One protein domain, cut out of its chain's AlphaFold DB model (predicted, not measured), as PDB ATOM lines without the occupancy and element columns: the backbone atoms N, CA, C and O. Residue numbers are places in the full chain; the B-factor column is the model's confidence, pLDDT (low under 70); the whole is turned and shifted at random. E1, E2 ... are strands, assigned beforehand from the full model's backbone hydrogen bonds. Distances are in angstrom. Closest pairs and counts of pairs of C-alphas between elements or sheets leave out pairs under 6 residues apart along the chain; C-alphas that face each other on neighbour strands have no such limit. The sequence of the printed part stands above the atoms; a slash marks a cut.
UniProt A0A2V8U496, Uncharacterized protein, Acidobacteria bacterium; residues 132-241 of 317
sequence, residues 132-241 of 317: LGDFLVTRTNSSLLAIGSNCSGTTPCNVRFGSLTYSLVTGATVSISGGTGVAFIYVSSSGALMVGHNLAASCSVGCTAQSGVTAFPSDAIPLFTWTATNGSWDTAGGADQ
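What this domain is: This is residues 132 to 241 of the 317 residues of an uncharacterized protein of Acidobacteria bacterium (UniProt A0A2V8U496). What is the main picture? It is a sandwich of two sheets face to face, with E1, E2, E5 and E8 in one and E9, E7, E6, E10 and E11 in the other, and with the hairpin of E3 and E4 at one end of the longest axis. The facing parts are 8.0 A centre to centre, and the strands of one sheet run at 12 degrees to those of the other. What is it made of? The printed part has 110 residues with eleven named strands, E1 to E11 in order along the chain, and no named helix; the class is all strand. The sheet in the order E1, E2, E5, E8 is antiparallel, and the sheet in the order E9, E7, E6, E10, E11 is mixed. How large is it? It is compact, with a radius of gyration of the C-alphas of 13.0 A and spans of 40 by 27 by 22 A.

How they stand to each other: How does the first sheet form? E1, residues 137 to 139, and E2, residues 144 to 147, make a hairpin, with N 138 and O 146 within hydrogen-bond range at 2.8 A. E5, residues 172 to 178, is antiparallel to E2, with N 147 and O 172 at 2.8 A; E8, residues 200 to 203, is antiparallel to E5, with N 175 and O 202 at 2.9 A. Where is the separate hairpin? E3, residues 157 to 161, and E4, residues 164 to 168, form it, with N 159 and O 166 at 2.9 A; E3 and E5 are apart. How does the second sheet form? E6, residues 181 to 188, and E7, residues 193 to 197, make a hairpin, with N 194 and O 186 at 2.8 A, and E9, residues 208 to 211, is parallel to E7, with N 195 and O 208 at 2.9 A. E10, residues 220 to 229, is antiparallel to E6, with N 183 and O 226 at 2.8 A, and makes a hairpin with E11, residues 232 to 240, with N 225 and O 239 at 3.0 A. Where do the sheets come near? The closest C-alphas of E8 and E9 are those of Ser 202 and Ala 209, 5.4 A apart, and those of E5 and E11 are Ile 176 and Ser 232, 6.6 A apart.

Where its parts are: Where do the strands begin and end? C-alpha 137, at (245.410, -50.812, 293.869), begins E1, and C-alpha 240, at (242.353, -52.678, 301.222), ends E11. Which are long? E10 measures 25.3 A, E6 20.8 A and E5 19.4 A. Which bend? E10 bends by 66 degrees at residue 223 and E11 by 77 degrees at residue 235.

The domain as a whole: How far does it reach? The two C-alphas farthest apart, those of Ser 163 and Asn 230, are 41.3 A apart. Is it unbroken and sure? The printed part has no cut and no long link, its mean pLDDT is 93.0, and no printed residue is under 70.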
ATOM      1  N   LEU A 132     237.374 -42.065 297.032       72.81
ATOM      2  CA  LEU A 132     237.262 -43.527 297.192       72.81
ATOM      3  C   LEU A 132     238.245 -44.280 296.276       72.81
ATOM      4  O   LEU A 132     238.675 -45.399 296.574       72.81
ATOM      5  N   GLY A 133     238.592 -43.662 295.146       82.25
ATOM      6  CA  GLY A 133     239.540 -44.179 294.166       82.25
ATOM      7  C   GLY A 133     240.996 -43.786 294.434       82.25
ATOM      8  O   GLY A 133     241.878 -44.324 293.758       82.25
ATOM      9  N   ASP A 134     241.256 -42.888 295.386       87.88
ATOM     10  CA  ASP A 134     242.604 -42.413 295.707       87.88
ATOM     11  C   ASP A 134     243.474 -43.559 296.221       87.88
ATOM     12  O   ASP A 134     243.090 -44.281 297.137       87.88
ATOM     13  N   PHE A 135     244.658 -43.747 295.635       90.69
ATOM     14  CA  PHE A 135     245.560 -44.866 295.956       90.69
ATOM     15  C   PHE A 135     244.973 -46.270 295.759       90.69
ATOM     16  O   PHE A 135     245.530 -47.240 296.273       90.69
ATOM     17  N   LEU A 136     243.876 -46.411 295.008       92.56
ATOM     18  CA  LEU A 136     243.319 -47.724 294.704       92.56
ATOM     19  C   LEU A 136     244.376 -48.594 294.014       92.56
ATOM     20  O   LEU A 136     244.973 -48.174 293.019       92.56
ATOM     21  N   VAL A 137     244.571 -49.808 294.522       95.44
ATOM     22  CA  VAL A 137     245.410 -50.812 293.869       95.44
ATOM     23  C   VAL A 137     244.515 -51.792 293.128       95.44
ATOM     24  O   VAL A 137     243.565 -52.334 293.685       95.44
ATOM     25  N   THR A 138     244.811 -52.016 291.852       95.25
ATOM     26  CA  THR A 138     244.081 -52.958 291.001       95.25
ATOM     27  C   THR A 138     245.049 -53.885 290.294       95.25
ATOM     28  O   THR A 138     246.124 -53.476 289.861       95.25
ATOM     29  N   ARG A 139     244.666 -55.150 290.144       97.06
ATOM     30  CA  ARG A 139     245.427 -56.107 289.348       97.06
ATOM     31  C   ARG A 139     245.039 -55.981 287.889       97.06
ATOM     32  O   ARG A 139     243.909 -56.288 287.521       97.06
ATOM     33  N   THR A 140     245.987 -55.564 287.060       96.38
ATOM     34  CA  THR A 140     245.778 -55.430 285.615       96.38
ATOM     35  C   THR A 140     245.930 -56.780 284.915       96.38
ATOM     36  O   THR A 140     245.167 -57.100 284.009       96.38
ATOM     37  N   ASN A 141     246.893 -57.597 285.347       96.06
ATOM     38  CA  ASN A 141     247.106 -58.968 284.876       96.06
ATOM     39  C   ASN A 141     247.880 -59.781 285.938       96.06
ATOM     40  O   ASN A 141     248.058 -59.313 287.059       96.06
ATOM     41  N   SER A 142     248.323 -61.004 285.626       96.50
ATOM     42  CA  SER A 142     249.026 -61.862 286.596       96.50
ATOM     43  C   SER A 142     250.382 -61.351 287.054       96.50
ATOM     44  O   SER A 142     250.791 -61.703 288.156       96.50
ATOM     45  N   SER A 143     251.053 -60.512 286.269       97.00
ATOM     46  CA  SER A 143     252.370 -59.981 286.607       97.00
ATOM     47  C   SER A 143     252.358 -58.506 287.004       97.00
ATOM     48  O   SER A 143     253.386 -58.017 287.462       97.00
ATOM     49  N   LEU A 144     251.231 -57.793 286.878       97.62
ATOM     50  CA  LEU A 144     251.181 -56.340 287.050       97.62
ATOM     51  C   LEU A 144     250.009 -55.855 287.918       97.62
ATOM     52  O   LEU A 144     248.841 -56.152 287.642       97.62
ATOM     53  N   LEU A 145     250.339 -55.038 288.919       98.00
ATOM     54  CA  LEU A 145     249.403 -54.217 289.688       98.00
ATOM     55  C   LEU A 145     249.540 -52.749 289.275       98.00
ATOM     56  O   LEU A 145     250.653 -52.263 289.083       98.00
ATOM     57  N   ALA A 146     248.423 -52.034 289.203       96.75
ATOM     58  CA  ALA A 146     248.368 -50.585 289.062       96.75
ATOM     59  C   ALA A 146     247.961 -49.954 290.397       96.75
ATOM     60  O   ALA A 146     246.968 -50.362 290.997       96.75
ATOM     61  N   ILE A 147     248.727 -48.967 290.854       96.44
ATOM     62  CA  ILE A 147     248.528 -48.212 292.090       96.44
ATOM     63  C   ILE A 147     248.104 -46.793 291.725       96.44
ATOM     64  O   ILE A 147     248.820 -46.094 291.010       96.44
ATOM     65  N   GLY A 148     246.976 -46.341 292.268       93.25
ATOM     66  CA  GLY A 148     246.582 -44.938 292.198       93.25
ATOM     67  C   GLY A 148     246.347 -44.446 290.771       93.25
ATOM     68  O   GLY A 148     246.713 -43.323 290.445       93.25
ATOM     69  N   SER A 149     245.726 -45.253 289.906       91.56
ATOM     70  CA  SER A 149     245.434 -44.854 288.516       91.56
ATOM     71  C   SER A 149     244.557 -43.599 288.401       91.56
ATOM     72  O   SER A 149     244.506 -42.984 287.343       91.56
ATOM     73  N   ASN A 150     243.873 -43.219 289.483       88.31
ATOM     74  CA  ASN A 150     243.041 -42.018 289.566       88.31
ATOM     75  C   ASN A 150     243.816 -40.766 290.021       88.31
ATOM     76  O   ASN A 150     243.277 -39.662 289.972       88.31
ATOM     77  N   CYS A 151     245.067 -40.928 290.466       89.62
ATOM     78  CA  CYS A 151     245.906 -39.827 290.915       89.62
ATOM     79  C   CYS A 151     246.327 -38.982 289.712       89.62
ATOM     80  O   CYS A 151     246.988 -39.482 288.798       89.62
ATOM     81  N   SER A 152     245.946 -37.704 289.715       90.94
ATOM     82  CA  SER A 152     246.235 -36.760 288.633       90.94
ATOM     83  C   SER A 152     246.596 -35.373 289.176       90.94
ATOM     84  O   SER A 152     246.414 -35.091 290.359       90.94
ATOM     85  N   GLY A 153     247.074 -34.468 288.317       89.12
ATOM     86  CA  GLY A 153     247.327 -33.075 288.708       89.12
ATOM     87  C   GLY A 153     246.066 -32.299 289.120       89.12
ATOM     88  O   GLY A 153     246.164 -31.361 289.903       89.12
ATOM     89  N   THR A 154     244.885 -32.684 288.623       85.94
ATOM     90  CA  THR A 154     243.598 -32.053 288.979       85.94
ATOM     91  C   THR A 154     242.880 -32.775 290.118       85.94
ATOM     92  O   THR A 154     242.057 -32.174 290.805       85.94
ATOM     93  N   THR A 155     243.208 -34.048 290.342       85.69
ATOM     94  CA  THR A 155     242.689 -34.901 291.419       85.69
ATOM     95  C   THR A 155     243.851 -35.626 292.110       85.69
ATOM     96  O   THR A 155     244.050 -36.826 291.891       85.69
ATOM     97  N   PRO A 156     244.684 -34.910 292.889       91.00
ATOM     98  CA  PRO A 156     245.816 -35.522 293.568       91.00
ATOM     99  C   PRO A 156     245.344 -36.460 294.674       91.00
ATOM    100  O   PRO A 156     244.491 -36.099 295.486       91.00
ATOM    101  N   CYS A 157     245.974 -37.625 294.757       91.12
ATOM    102  CA  CYS A 157     245.800 -38.534 295.876       91.12
ATOM    103  C   CYS A 157     246.611 -38.005 297.059       91.12
ATOM    104  O   CYS A 157     247.841 -37.937 296.997       91.12
ATOM    105  N   ASN A 158     245.928 -37.602 298.127       89.50
ATOM    106  CA  ASN A 158     246.567 -36.949 299.264       89.50
ATOM    107  C   ASN A 158     246.727 -37.906 300.444       89.50
ATOM    108  O   ASN A 158     245.768 -38.551 300.861       89.50
ATOM    109  N   VAL A 159     247.921 -37.938 301.028       87.69
ATOM    110  CA  VAL A 159     248.162 -38.550 302.340       87.69
ATOM    111  C   VAL A 159     248.762 -37.530 303.285       87.69
ATOM    112  O   VAL A 159     249.481 -36.626 302.863       87.69
ATOM    113  N   ARG A 160     248.482 -37.668 304.579       85.75
ATOM    114  CA  ARG A 160     248.928 -36.708 305.587       85.75
ATOM    115  C   ARG A 160     249.737 -37.390 306.681       85.75
ATOM    116  O   ARG A 160     249.241 -38.300 307.330       85.75
ATOM    117  N   PHE A 161     250.936 -36.876 306.930       80.69
ATOM    118  CA  PHE A 161     251.784 -37.218 308.069       80.69
ATOM    119  C   PHE A 161     251.845 -36.019 309.018       80.69
ATOM    120  O   PHE A 161     252.501 -35.016 308.736       80.69
ATOM    121  N   GLY A 162     251.135 -36.091 310.146       76.94
ATOM    122  CA  GLY A 162     251.096 -34.988 311.112       76.94
ATOM    123  C   GLY A 162     250.541 -33.698 310.494       76.94
ATOM    124  O   GLY A 162     249.353 -33.614 310.187       76.94
ATOM    125  N   SER A 163     251.374 -32.670 310.316       76.25
ATOM    126  CA  SER A 163     251.005 -31.401 309.658       76.25
ATOM    127  C   SER A 163     251.311 -31.353 308.158       76.25
ATOM    128  O   SER A 163     250.845 -30.434 307.487       76.25
ATOM    129  N   LEU A 164     252.064 -32.319 307.628       81.25
ATOM    130  CA  LEU A 164     252.488 -32.353 306.231       81.25
ATOM    131  C   LEU A 164     251.524 -33.194 305.399       81.25
ATOM    132  O   LEU A 164     251.222 -34.332 305.753       81.25
ATOM    133  N   THR A 165     251.073 -32.646 304.273       89.25
ATOM    134  CA  THR A 165     250.268 -33.368 303.282       89.25
ATOM    135  C   THR A 165     251.113 -33.594 302.036       89.25
ATOM    136  O   THR A 165     251.602 -32.634 301.444       89.25
ATOM    137  N   TYR A 166     251.267 -34.853 301.636       90.94
ATOM    138  CA  TYR A 166     251.878 -35.239 300.371       90.94
ATOM    139  C   TYR A 166     250.797 -35.507 299.332       90.94
ATOM    140  O   TYR A 166     249.792 -36.157 299.624       90.94
ATOM    141  N   SER A 167     251.038 -35.035 298.113       92.62
ATOM    142  CA  SER A 167     250.120 -35.159 296.985       92.62
ATOM    143  C   SER A 167     250.770 -35.988 295.887       92.62
ATOM    144  O   SER A 167     251.748 -35.560 295.274       92.62
ATOM    145  N   LEU A 168     250.214 -37.165 295.616       91.94
ATOM    146  CA  LEU A 168     250.591 -37.971 294.465       91.94
ATOM    147  C   LEU A 168     249.702 -37.591 293.282       91.94
ATOM    148  O   LEU A 168     248.482 -37.706 293.340       91.94
ATOM    149  N   VAL A 169     250.339 -37.122 292.210       93.38
ATOM    150  CA  VAL A 169     249.678 -36.619 290.991       93.38
ATOM    151  C   VAL A 169     249.780 -37.583 289.811       93.38
ATOM    152  O   VAL A 169     249.306 -37.282 288.722       93.38
ATOM    153  N   THR A 170     250.418 -38.731 290.015       92.62
ATOM    154  CA  THR A 170     250.574 -39.798 289.026       92.62
ATOM    155  C   THR A 170     250.550 -41.137 289.744       92.62
ATOM    156  O   THR A 170     251.185 -41.285 290.791       92.62
ATOM    157  N   GLY A 171     249.834 -42.105 289.175       92.75
ATOM    158  CA  GLY A 171     249.883 -43.494 289.619       92.75
ATOM    159  C   GLY A 171     251.221 -44.170 289.309       92.75
ATOM    160  O   GLY A 171     252.072 -43.625 288.606       92.75
ATOM    161  N   ALA A 172     251.388 -45.386 289.819       96.81
ATOM    162  CA  ALA A 172     252.557 -46.228 289.584       96.81
ATOM    163  C   ALA A 172     252.130 -47.680 289.334       96.81
ATOM    164  O   ALA A 172     250.982 -48.051 289.568       96.81
ATOM    165  N   THR A 173     253.045 -48.523 288.873       97.25
ATOM    166  CA  THR A 173     252.789 -49.954 288.674       97.25
ATOM    167  C   THR A 173     253.822 -50.805 289.388       97.25
ATOM    168  O   THR A 173     254.991 -50.427 289.473       97.25
ATOM    169  N   VAL A 174     253.399 -51.986 289.828       98.00
ATOM    170  CA  VAL A 174     254.265 -53.004 290.427       98.00
ATOM    171  C   VAL A 174     254.265 -54.230 289.538       98.00
ATOM    172  O   VAL A 174     253.214 -54.836 289.317       98.00
ATOM    173  N   SER A 175     255.442 -54.615 289.058       97.56
ATOM    174  CA  SER A 175     255.648 -55.868 288.341       97.56
ATOM    175  C   SER A 175     256.229 -56.934 289.261       97.56
ATOM    176  O   SER A 175     257.144 -56.648 290.029       97.56
ATOM    177  N   ILE A 176     255.732 -58.165 289.165       97.75
ATOM    178  CA  ILE A 176     256.308 -59.339 289.833       97.75
ATOM    179  C   ILE A 176     257.069 -60.197 288.821       97.75
ATOM    180  O   ILE A 176     256.626 -60.377 287.687       97.75
ATOM    181  N   SER A 177     258.222 -60.720 289.237       95.81
ATOM    182  CA  SER A 177     259.069 -61.620 288.446       95.81
ATOM    183  C   SER A 177     259.278 -62.991 289.100       95.81
ATOM    184  O   SER A 177     259.781 -63.902 288.449       95.81
ATOM    185  N   GLY A 178     258.878 -63.169 290.366       94.69
ATOM    186  CA  GLY A 178     259.006 -64.443 291.075       94.69
ATOM    187  C   GLY A 178     258.615 -64.381 292.555       94.69
ATOM    188  O   GLY A 178     258.477 -63.305 293.133       94.69
ATOM    189  N   GLY A 179     258.477 -65.554 293.180       95.19
ATOM    190  CA  GLY A 179     258.268 -65.708 294.627       95.19
ATOM    191  C   GLY A 179     256.811 -65.890 295.066       95.19
ATOM    192  O   GLY A 179     255.872 -65.629 294.318       95.19
ATOM    193  N   THR A 180     256.645 -66.355 296.304       96.81
ATOM    194  CA  THR A 180     255.354 -66.494 296.991       96.81
ATOM    195  C   THR A 180     255.421 -65.671 298.269       96.81
ATOM    196  O   THR A 180     256.393 -65.790 299.015       96.81
ATOM    197  N   GLY A 181     254.426 -64.828 298.521       96.25
ATOM    198  CA  GLY A 181     254.469 -63.912 299.655       96.25
ATOM    199  C   GLY A 181     253.470 -62.771 299.550       96.25
ATOM    200  O   GLY A 181     252.429 -62.897 298.909       96.25
ATOM    201  N   VAL A 182     253.796 -61.653 300.197       96.88
ATOM    202  CA  VAL A 182     252.926 -60.478 300.291       96.88
ATOM    203  C   VAL A 182     253.705 -59.230 299.893       96.88
ATOM    204  O   VAL A 182     254.847 -59.031 300.311       96.88
ATOM    205  N   ALA A 183     253.073 -58.380 299.091       97.88
ATOM    206  CA  ALA A 183     253.489 -57.005 298.881       97.88
ATOM    207  C   ALA A 183     252.679 -56.070 299.780       97.88
ATOM    208  O   ALA A 183     251.453 -56.127 299.812       97.88
ATOM    209  N   PHE A 184     253.384 -55.198 300.482       97.62
ATOM    210  CA  PHE A 184     252.885 -54.144 301.348       97.62
ATOM    211  C   PHE A 184     253.039 -52.821 300.604       97.62
ATOM    212  O   PHE A 184     254.151 -52.312 300.461       97.62
ATOM    213  N   ILE A 185     251.932 -52.273 300.109       97.44
ATOM    214  CA  ILE A 185     251.891 -50.978 299.429       97.44
ATOM    215  C   ILE A 185     251.573 -49.904 300.466       97.44
ATOM    216  O   ILE A 185     250.530 -49.959 301.122       97.44
ATOM    217  N   TYR A 186     252.465 -48.932 300.624       94.88
ATOM    218  CA  TYR A 186     252.343 -47.876 301.627       94.88
ATOM    219  C   TYR A 186     252.991 -46.576 301.155       94.88
ATOM    220  O   TYR A 186     253.823 -46.577 300.251       94.88
ATOM    221  N   VAL A 187     252.637 -45.459 301.785       93.38
ATOM    222  CA  VAL A 187     253.429 -44.225 301.678       93.38
ATOM    223  C   VAL A 187     254.334 -44.138 302.900       93.38
ATOM    224  O   VAL A 187     253.883 -44.397 304.013       93.38
ATOM    225  N   SER A 188     255.614 -43.832 302.702       91.75
ATOM    226  CA  SER A 188     256.570 -43.604 303.797       91.75
ATOM    227  C   SER A 188     256.446 -42.183 304.358       91.75
ATOM    228  O   SER A 188     255.916 -41.300 303.686       91.75
ATOM    229  N   SER A 189     257.001 -41.917 305.541       87.19
ATOM    230  CA  SER A 189     257.025 -40.566 306.132       87.19
ATOM    231  C   SER A 189     257.758 -39.506 305.305       87.19
ATOM    232  O   SER A 189     257.487 -38.312 305.447       87.19
ATOM    233  N   SER A 190     258.615 -39.928 304.368       88.94
ATOM    234  CA  SER A 190     259.226 -39.049 303.357       88.94
ATOM    235  C   SER A 190     258.266 -38.611 302.239       88.94
ATOM    236  O   SER A 190     258.631 -37.788 301.403       88.94
ATOM    237  N   GLY A 191     257.057 -39.177 302.186       88.81
ATOM    238  CA  GLY A 191     256.077 -38.961 301.119       88.81
ATOM    239  C   GLY A 191     256.251 -39.873 299.904       88.81
ATOM    240  O   GLY A 191     255.430 -39.833 298.989       88.81
ATOM    241  N   ALA A 192     257.284 -40.721 299.879       92.38
ATOM    242  CA  ALA A 192     257.505 -41.663 298.786       92.38
ATOM    243  C   ALA A 192     256.518 -42.840 298.838       92.38
ATOM    244  O   ALA A 192     256.344 -43.460 299.893       92.38
ATOM    245  N   LEU A 193     255.928 -43.183 297.685       96.06
ATOM    246  CA  LEU A 193     255.147 -44.406 297.497       96.06
ATOM    247  C   LEU A 193     256.084 -45.613 297.435       96.06
ATOM    248  O   LEU A 193     256.997 -45.681 296.610       96.06
ATOM    249  N   MET A 194     255.840 -46.576 298.312       97.00
ATOM    250  CA  MET A 194     256.707 -47.718 298.534       97.00
ATOM    251  C   MET A 194     255.952 -49.035 298.426       97.00
ATOM    252  O   MET A 194     254.767 -49.139 298.744       97.00
ATOM    253  N   VAL A 195     256.682 -50.053 297.983       98.00
ATOM    254  CA  VAL A 195     256.216 -51.434 297.911       98.00
ATOM    255  C   VAL A 195     257.230 -52.297 298.639       98.00
ATOM    256  O   VAL A 195     258.244 -52.702 298.075       98.00
ATOM    257  N   GLY A 196     256.974 -52.540 299.918       97.69
ATOM    258  CA  GLY A 196     257.743 -53.498 300.701       97.69
ATOM    259  C   GLY A 196     257.298 -54.913 300.366       97.69
ATOM    260  O   GLY A 196     256.103 -55.163 300.271       97.69
ATOM    261  N   HIS A 197     258.213 -55.854 300.180       97.06
ATOM    262  CA  HIS A 197     257.837 -57.224 299.847       97.06
ATOM    263  C   HIS A 197     258.857 -58.259 300.328       97.06
ATOM    264  O   HIS A 197     260.023 -57.950 300.569       97.06
ATOM    265  N   ASN A 198     258.430 -59.521 300.387       94.75
ATOM    266  CA  ASN A 198     259.284 -60.698 300.600       94.75
ATOM    267  C   ASN A 198     259.344 -61.634 299.369       94.75
ATOM    268  O   ASN A 198     259.712 -62.800 299.480       94.75
ATOM    269  N   LEU A 199     258.973 -61.109 298.200       95.56
ATOM    270  CA  LEU A 199     258.982 -61.768 296.884       95.56
ATOM    271  C   LEU A 199     259.947 -61.050 295.916       95.56
ATOM    272  O   LEU A 199     260.747 -60.230 296.360       95.56
ATOM    273  N   ALA A 200     259.908 -61.331 294.612       95.69
ATOM    274  CA  ALA A 200     260.659 -60.584 293.600       95.69
ATOM    275  C   ALA A 200     259.717 -59.636 292.843       95.69
ATOM    276  O   ALA A 200     259.062 -60.037 291.881       95.69
ATOM    277  N   ALA A 201     259.634 -58.384 293.299       96.75
ATOM    278  CA  ALA A 201     258.857 -57.331 292.655       96.75
ATOM    279  C   ALA A 201     259.709 -56.094 292.361       96.75
ATOM    280  O   ALA A 201     260.713 -55.826 293.017       96.75
ATOM    281  N   SER A 202     259.289 -55.339 291.356       97.00
ATOM    282  CA  SER A 202     259.881 -54.070 290.958       97.00
ATOM    283  C   SER A 202     258.793 -53.037 290.688       97.00
ATOM    284  O   SER A 202     257.634 -53.363 290.430       97.00
ATOM    285  N   CYS A 203     259.185 -51.774 290.779       96.56
ATOM    286  CA  CYS A 203     258.302 -50.625 290.692       96.56
ATOM    287  C   CYS A 203     258.593 -49.814 289.428       96.56
ATOM    288  O   CYS A 203     259.748 -49.710 289.008       96.56
ATOM    289  N   SER A 204     257.561 -49.204 288.846       96.06
ATOM    290  CA  SER A 204     257.748 -48.144 287.853       96.06
ATOM    291  C   SER A 204     258.265 -46.860 288.503       96.06
ATOM    292  O   SER A 204     258.280 -46.715 289.725       96.06
ATOM    293  N   VAL A 205     258.601 -45.871 287.670       92.31
ATOM    294  CA  VAL A 205     258.808 -44.492 288.133       92.31
ATOM    295  C   VAL A 205     257.610 -44.049 288.982       92.31
ATOM    296  O   VAL A 205     256.465 -44.362 288.653       92.31
ATOM    297  N   GLY A 206     257.888 -43.354 290.087       90.31
ATOM    298  CA  GLY A 206     256.875 -42.900 291.041       90.31
ATOM    299  C   GLY A 206     256.616 -43.857 292.210       90.31
ATOM    300  O   GLY A 206     255.958 -43.449 293.161       90.31
ATOM    301  N   CYS A 207     257.164 -45.080 292.197       95.50
ATOM    302  CA  CYS A 207     257.231 -45.932 293.385       95.50
ATOM    303  C   CYS A 207     258.611 -46.570 293.572       95.50
ATOM    304  O   CYS A 207     259.405 -46.660 292.640       95.50
ATOM    305  N   THR A 208     258.916 -46.992 294.797       97.19
ATOM    306  CA  THR A 208     260.163 -47.698 295.125       97.19
ATOM    307  C   THR A 208     259.845 -49.063 295.725       97.19
ATOM    308  O   THR A 208     259.110 -49.156 296.707       97.19
ATOM    309  N   ALA A 209     260.397 -50.125 295.137       97.00
ATOM    310  CA  ALA A 209     260.267 -51.483 295.655       97.00
ATOM    311  C   ALA A 209     261.396 -51.780 296.652       97.00
ATOM    312  O   ALA A 209     262.559 -51.483 296.379       97.00
ATOM    313  N   GLN A 210     261.053 -52.365 297.799       96.50
ATOM    314  CA  GLN A 210     261.996 -52.725 298.854       96.50
ATOM    315  C   GLN A 210     261.808 -54.188 299.261       96.50
ATOM    316  O   GLN A 210     260.745 -54.587 299.737       96.50
ATOM    317  N   SER A 211     262.873 -54.976 299.125       96.19
ATOM    318  CA  SER A 211     262.894 -56.384 299.533       96.19
ATOM    319  C   SER A 211     263.081 -56.552 301.049       96.19
ATOM    320  O   SER A 211     263.626 -55.675 301.720       96.19
ATOM    321  N   GLY A 212     262.655 -57.699 301.584       94.31
ATOM    322  CA  GLY A 212     262.815 -58.095 302.987       94.31
ATOM    323  C   GLY A 212     261.748 -57.552 303.944       94.31
ATOM    324  O   GLY A 212     261.886 -57.708 305.154       94.31
ATOM    325  N   VAL A 213     260.688 -56.927 303.430       95.25
ATOM    326  CA  VAL A 213     259.616 -56.352 304.255       95.25
ATOM    327  C   VAL A 213     258.522 -57.395 304.485       95.25
ATOM    328  O   VAL A 213     257.964 -57.939 303.533       95.25
ATOM    329  N   THR A 214     258.216 -57.670 305.754       94.94
ATOM    330  CA  THR A 214     257.235 -58.689 306.181       94.94
ATOM    331  C   THR A 214     256.001 -58.110 306.876       94.94
ATOM    332  O   THR A 214     255.064 -58.849 307.164       94.94
ATOM    333  N   ALA A 215     255.988 -56.802 307.132       93.06
ATOM    334  CA  ALA A 215     254.866 -56.042 307.675       93.06
ATOM    335  C   ALA A 215     254.996 -54.571 307.251       93.06
ATOM    336  O   ALA A 215     256.079 -54.137 306.849       93.06
ATOM    337  N   PHE A 216     253.921 -53.787 307.361       92.19
ATOM    338  CA  PHE A 216     254.023 -52.339 307.176       92.19
ATOM    339  C   PHE A 216     255.029 -51.739 308.173       92.19
ATOM    340  O   PHE A 216     254.979 -52.093 309.355       92.19
ATOM    341  N   PRO A 217     255.931 -50.842 307.735       88.69
ATOM    342  CA  PRO A 217     256.780 -50.095 308.656       88.69
ATOM    343  C   PRO A 217     255.944 -49.318 309.676       88.69
ATOM    344  O   PRO A 217     254.836 -48.877 309.369       88.69
ATOM    345  N   SER A 218     256.490 -49.114 310.874       80.75
ATOM    346  CA  SER A 218     255.808 -48.367 311.938       80.75
ATOM    347  C   SER A 218     255.530 -46.910 311.561       80.75
ATOM    348  O   SER A 218     254.531 -46.360 312.004       80.75
ATOM    349  N   ASP A 219     256.386 -46.305 310.732       81.62
ATOM    350  CA  ASP A 219     256.281 -44.919 310.255       81.62
ATOM    351  C   ASP A 219     255.838 -44.847 308.782       81.62
ATOM    352  O   ASP A 219     256.499 -44.279 307.907       81.62
ATOM    353  N   ALA A 220     254.724 -45.510 308.484       88.25
ATOM    354  CA  ALA A 220     254.130 -45.545 307.156       88.25
ATOM    355  C   ALA A 220     252.606 -45.421 307.230       88.25
ATOM    356  O   ALA A 220     251.986 -45.766 308.233       88.25
ATOM    357  N   ILE A 221     252.001 -44.967 306.133       89.56
ATOM    358  CA  ILE A 221     250.552 -45.016 305.926       89.56
ATOM    359  C   ILE A 221     250.245 -46.250 305.070       89.56
ATOM    360  O   ILE A 221     250.597 -46.257 303.883       89.56
ATOM    361  N   PRO A 222     249.612 -47.295 305.637       92.25
ATOM    362  CA  PRO A 222     249.214 -48.481 304.890       92.25
ATOM    363  C   PRO A 222     248.173 -48.140 303.822       92.25
ATOM    364  O   PRO A 222     247.223 -47.404 304.087       92.25
ATOM    365  N   LEU A 223     248.337 -48.697 302.619       92.88
ATOM    366  CA  LEU A 223     247.362 -48.564 301.535       92.88
ATOM    367  C   LEU A 223     246.727 -49.917 301.217       92.88
ATOM    368  O   LEU A 223     245.525 -50.092 301.359       92.88
ATOM    369  N   PHE A 224     247.533 -50.894 300.810       96.12
ATOM    370  CA  PHE A 224     247.052 -52.213 300.408       96.12
ATOM    371  C   PHE A 224     248.067 -53.289 300.761       96.12
ATOM    372  O   PHE A 224     249.274 -53.045 300.776       96.12
ATOM    373  N   THR A 225     247.575 -54.506 300.950       97.44
ATOM    374  CA  THR A 225     248.392 -55.710 300.799       97.44
ATOM    375  C   THR A 225     247.964 -56.468 299.555       97.44
ATOM    376  O   THR A 225     246.776 -56.487 299.231       97.44
ATOM    377  N   TRP A 226     248.907 -57.121 298.882       98.00
ATOM    378  CA  TRP A 226     248.599 -58.030 297.781       98.00
ATOM    379  C   TRP A 226     249.385 -59.332 297.902       98.00
ATOM    380  O   TRP A 226     250.612 -59.302 298.005       98.00
ATOM    381  N   THR A 227     248.699 -60.473 297.882       97.88
ATOM    382  CA  THR A 227     249.344 -61.791 297.925       97.88
ATOM    383  C   THR A 227     249.768 -62.273 296.537       97.88
ATOM    384  O   THR A 227     249.113 -62.008 295.523       97.88
ATOM    385  N   ALA A 228     250.886 -62.983 296.477       97.81
ATOM    386  CA  ALA A 228     251.359 -63.627 295.264       97.81
ATOM    387  C   ALA A 228     251.728 -65.079 295.524       97.81
ATOM    388  O   ALA A 228     252.320 -65.400 296.558       97.81
ATOM    389  N   THR A 229     251.478 -65.917 294.524       97.31
ATOM    390  CA  THR A 229     251.841 -67.331 294.516       97.31
ATOM    391  C   THR A 229     252.630 -67.644 293.252       97.31
ATOM    392  O   THR A 229     252.194 -67.331 292.144       97.31
ATOM    393  N   ASN A 230     253.795 -68.279 293.402       94.81
ATOM    394  CA  ASN A 230     254.641 -68.740 292.292       94.81
ATOM    395  C   ASN A 230     254.951 -67.643 291.251       94.81
ATOM    396  O   ASN A 230     254.922 -67.886 290.046       94.81
ATOM    397  N   GLY A 231     255.237 -66.421 291.707       94.50
ATOM    398  CA  GLY A 231     255.575 -65.295 290.836       94.50
ATOM    399  C   GLY A 231     254.389 -64.685 290.096       94.50
ATOM    400  O   GLY A 231     254.591 -64.006 289.095       94.50
ATOM    401  N   SER A 232     253.163 -64.923 290.559       97.06
ATOM    402  CA  SER A 232     251.949 -64.309 290.019       97.06
ATOM    403  C   SER A 232     251.125 -63.672 291.128       97.06
ATOM    404  O   SER A 232     250.920 -64.279 292.175       97.06
ATOM    405  N   TRP A 233     250.607 -62.468 290.885       98.06
ATOM    406  CA  TRP A 233     249.639 -61.834 291.775       98.06
ATOM    407  C   TRP A 233     248.350 -62.648 291.814       98.06
ATOM    408  O   TRP A 233     247.768 -62.949 290.760       98.06
ATOM    409  N   ASP A 234     247.871 -62.954 293.016       97.62
ATOM    410  CA  ASP A 234     246.645 -63.721 293.198       97.62
ATOM    411  C   ASP A 234     245.433 -62.876 292.783       97.62
ATOM    412  O   ASP A 234     245.358 -61.676 293.066       97.62
ATOM    413  N   THR A 235     244.457 -63.493 292.110       96.00
ATOM    414  CA  THR A 235     243.253 -62.799 291.610       96.00
ATOM    415  C   THR A 235     242.430 -62.174 292.740       96.00
ATOM    416  O   THR A 235     241.887 -61.088 292.565       96.00
ATOM    417  N   ALA A 236     242.376 -62.832 293.901       93.88
ATOM    418  CA  ALA A 236     241.717 -62.348 295.116       93.88
ATOM    419  C   ALA A 236     242.730 -61.983 296.219       93.88
ATOM    420  O   ALA A 236     242.413 -62.063 297.400       93.88
ATOM    421  N   GLY A 237     243.964 -61.628 295.838       94.38
ATOM    422  CA  GLY A 237     245.044 -61.367 296.792       94.38
ATOM    423  C   GLY A 237     245.051 -59.970 297.405       94.38
ATOM    424  O   GLY A 237     245.787 -59.732 298.359       94.38
ATOM    425  N   GLY A 238     244.280 -59.037 296.844       95.94
ATOM    426  CA  GLY A 238     244.231 -57.649 297.294       95.94
ATOM    427  C   GLY A 238     243.372 -57.478 298.543       95.94
ATOM    428  O   GLY A 238     242.199 -57.847 298.540       95.94
ATOM    429  N   ALA A 239     243.930 -56.855 299.579       95.38
ATOM    430  CA  ALA A 239     243.177 -56.381 300.736       95.38
ATOM    431  C   ALA A 239     243.424 -54.884 300.943       95.38
ATOM    432  O   ALA A 239     244.572 -54.445 301.058       95.38
ATOM    433  N   ASP A 240     242.335 -54.119 300.982       92.75
ATOM    434  CA  ASP A 240     242.353 -52.678 301.222       92.75
ATOM    435  C   ASP A 240     242.651 -52.395 302.695       92.75
ATOM    436  O   ASP A 240     241.957 -52.891 303.582       92.75
ATOM    437  N   GLN A 241     243.710 -51.630 302.944       91.62
ATOM    438  CA  GLN A 241     244.146 -51.214 304.279       91.62
ATOM    439  C   GLN A 241     243.924 -49.714 304.501       91.62
ATOM    440  O   GLN A 241     244.240 -49.196 305.573       91.62
TER     441      GLN A 241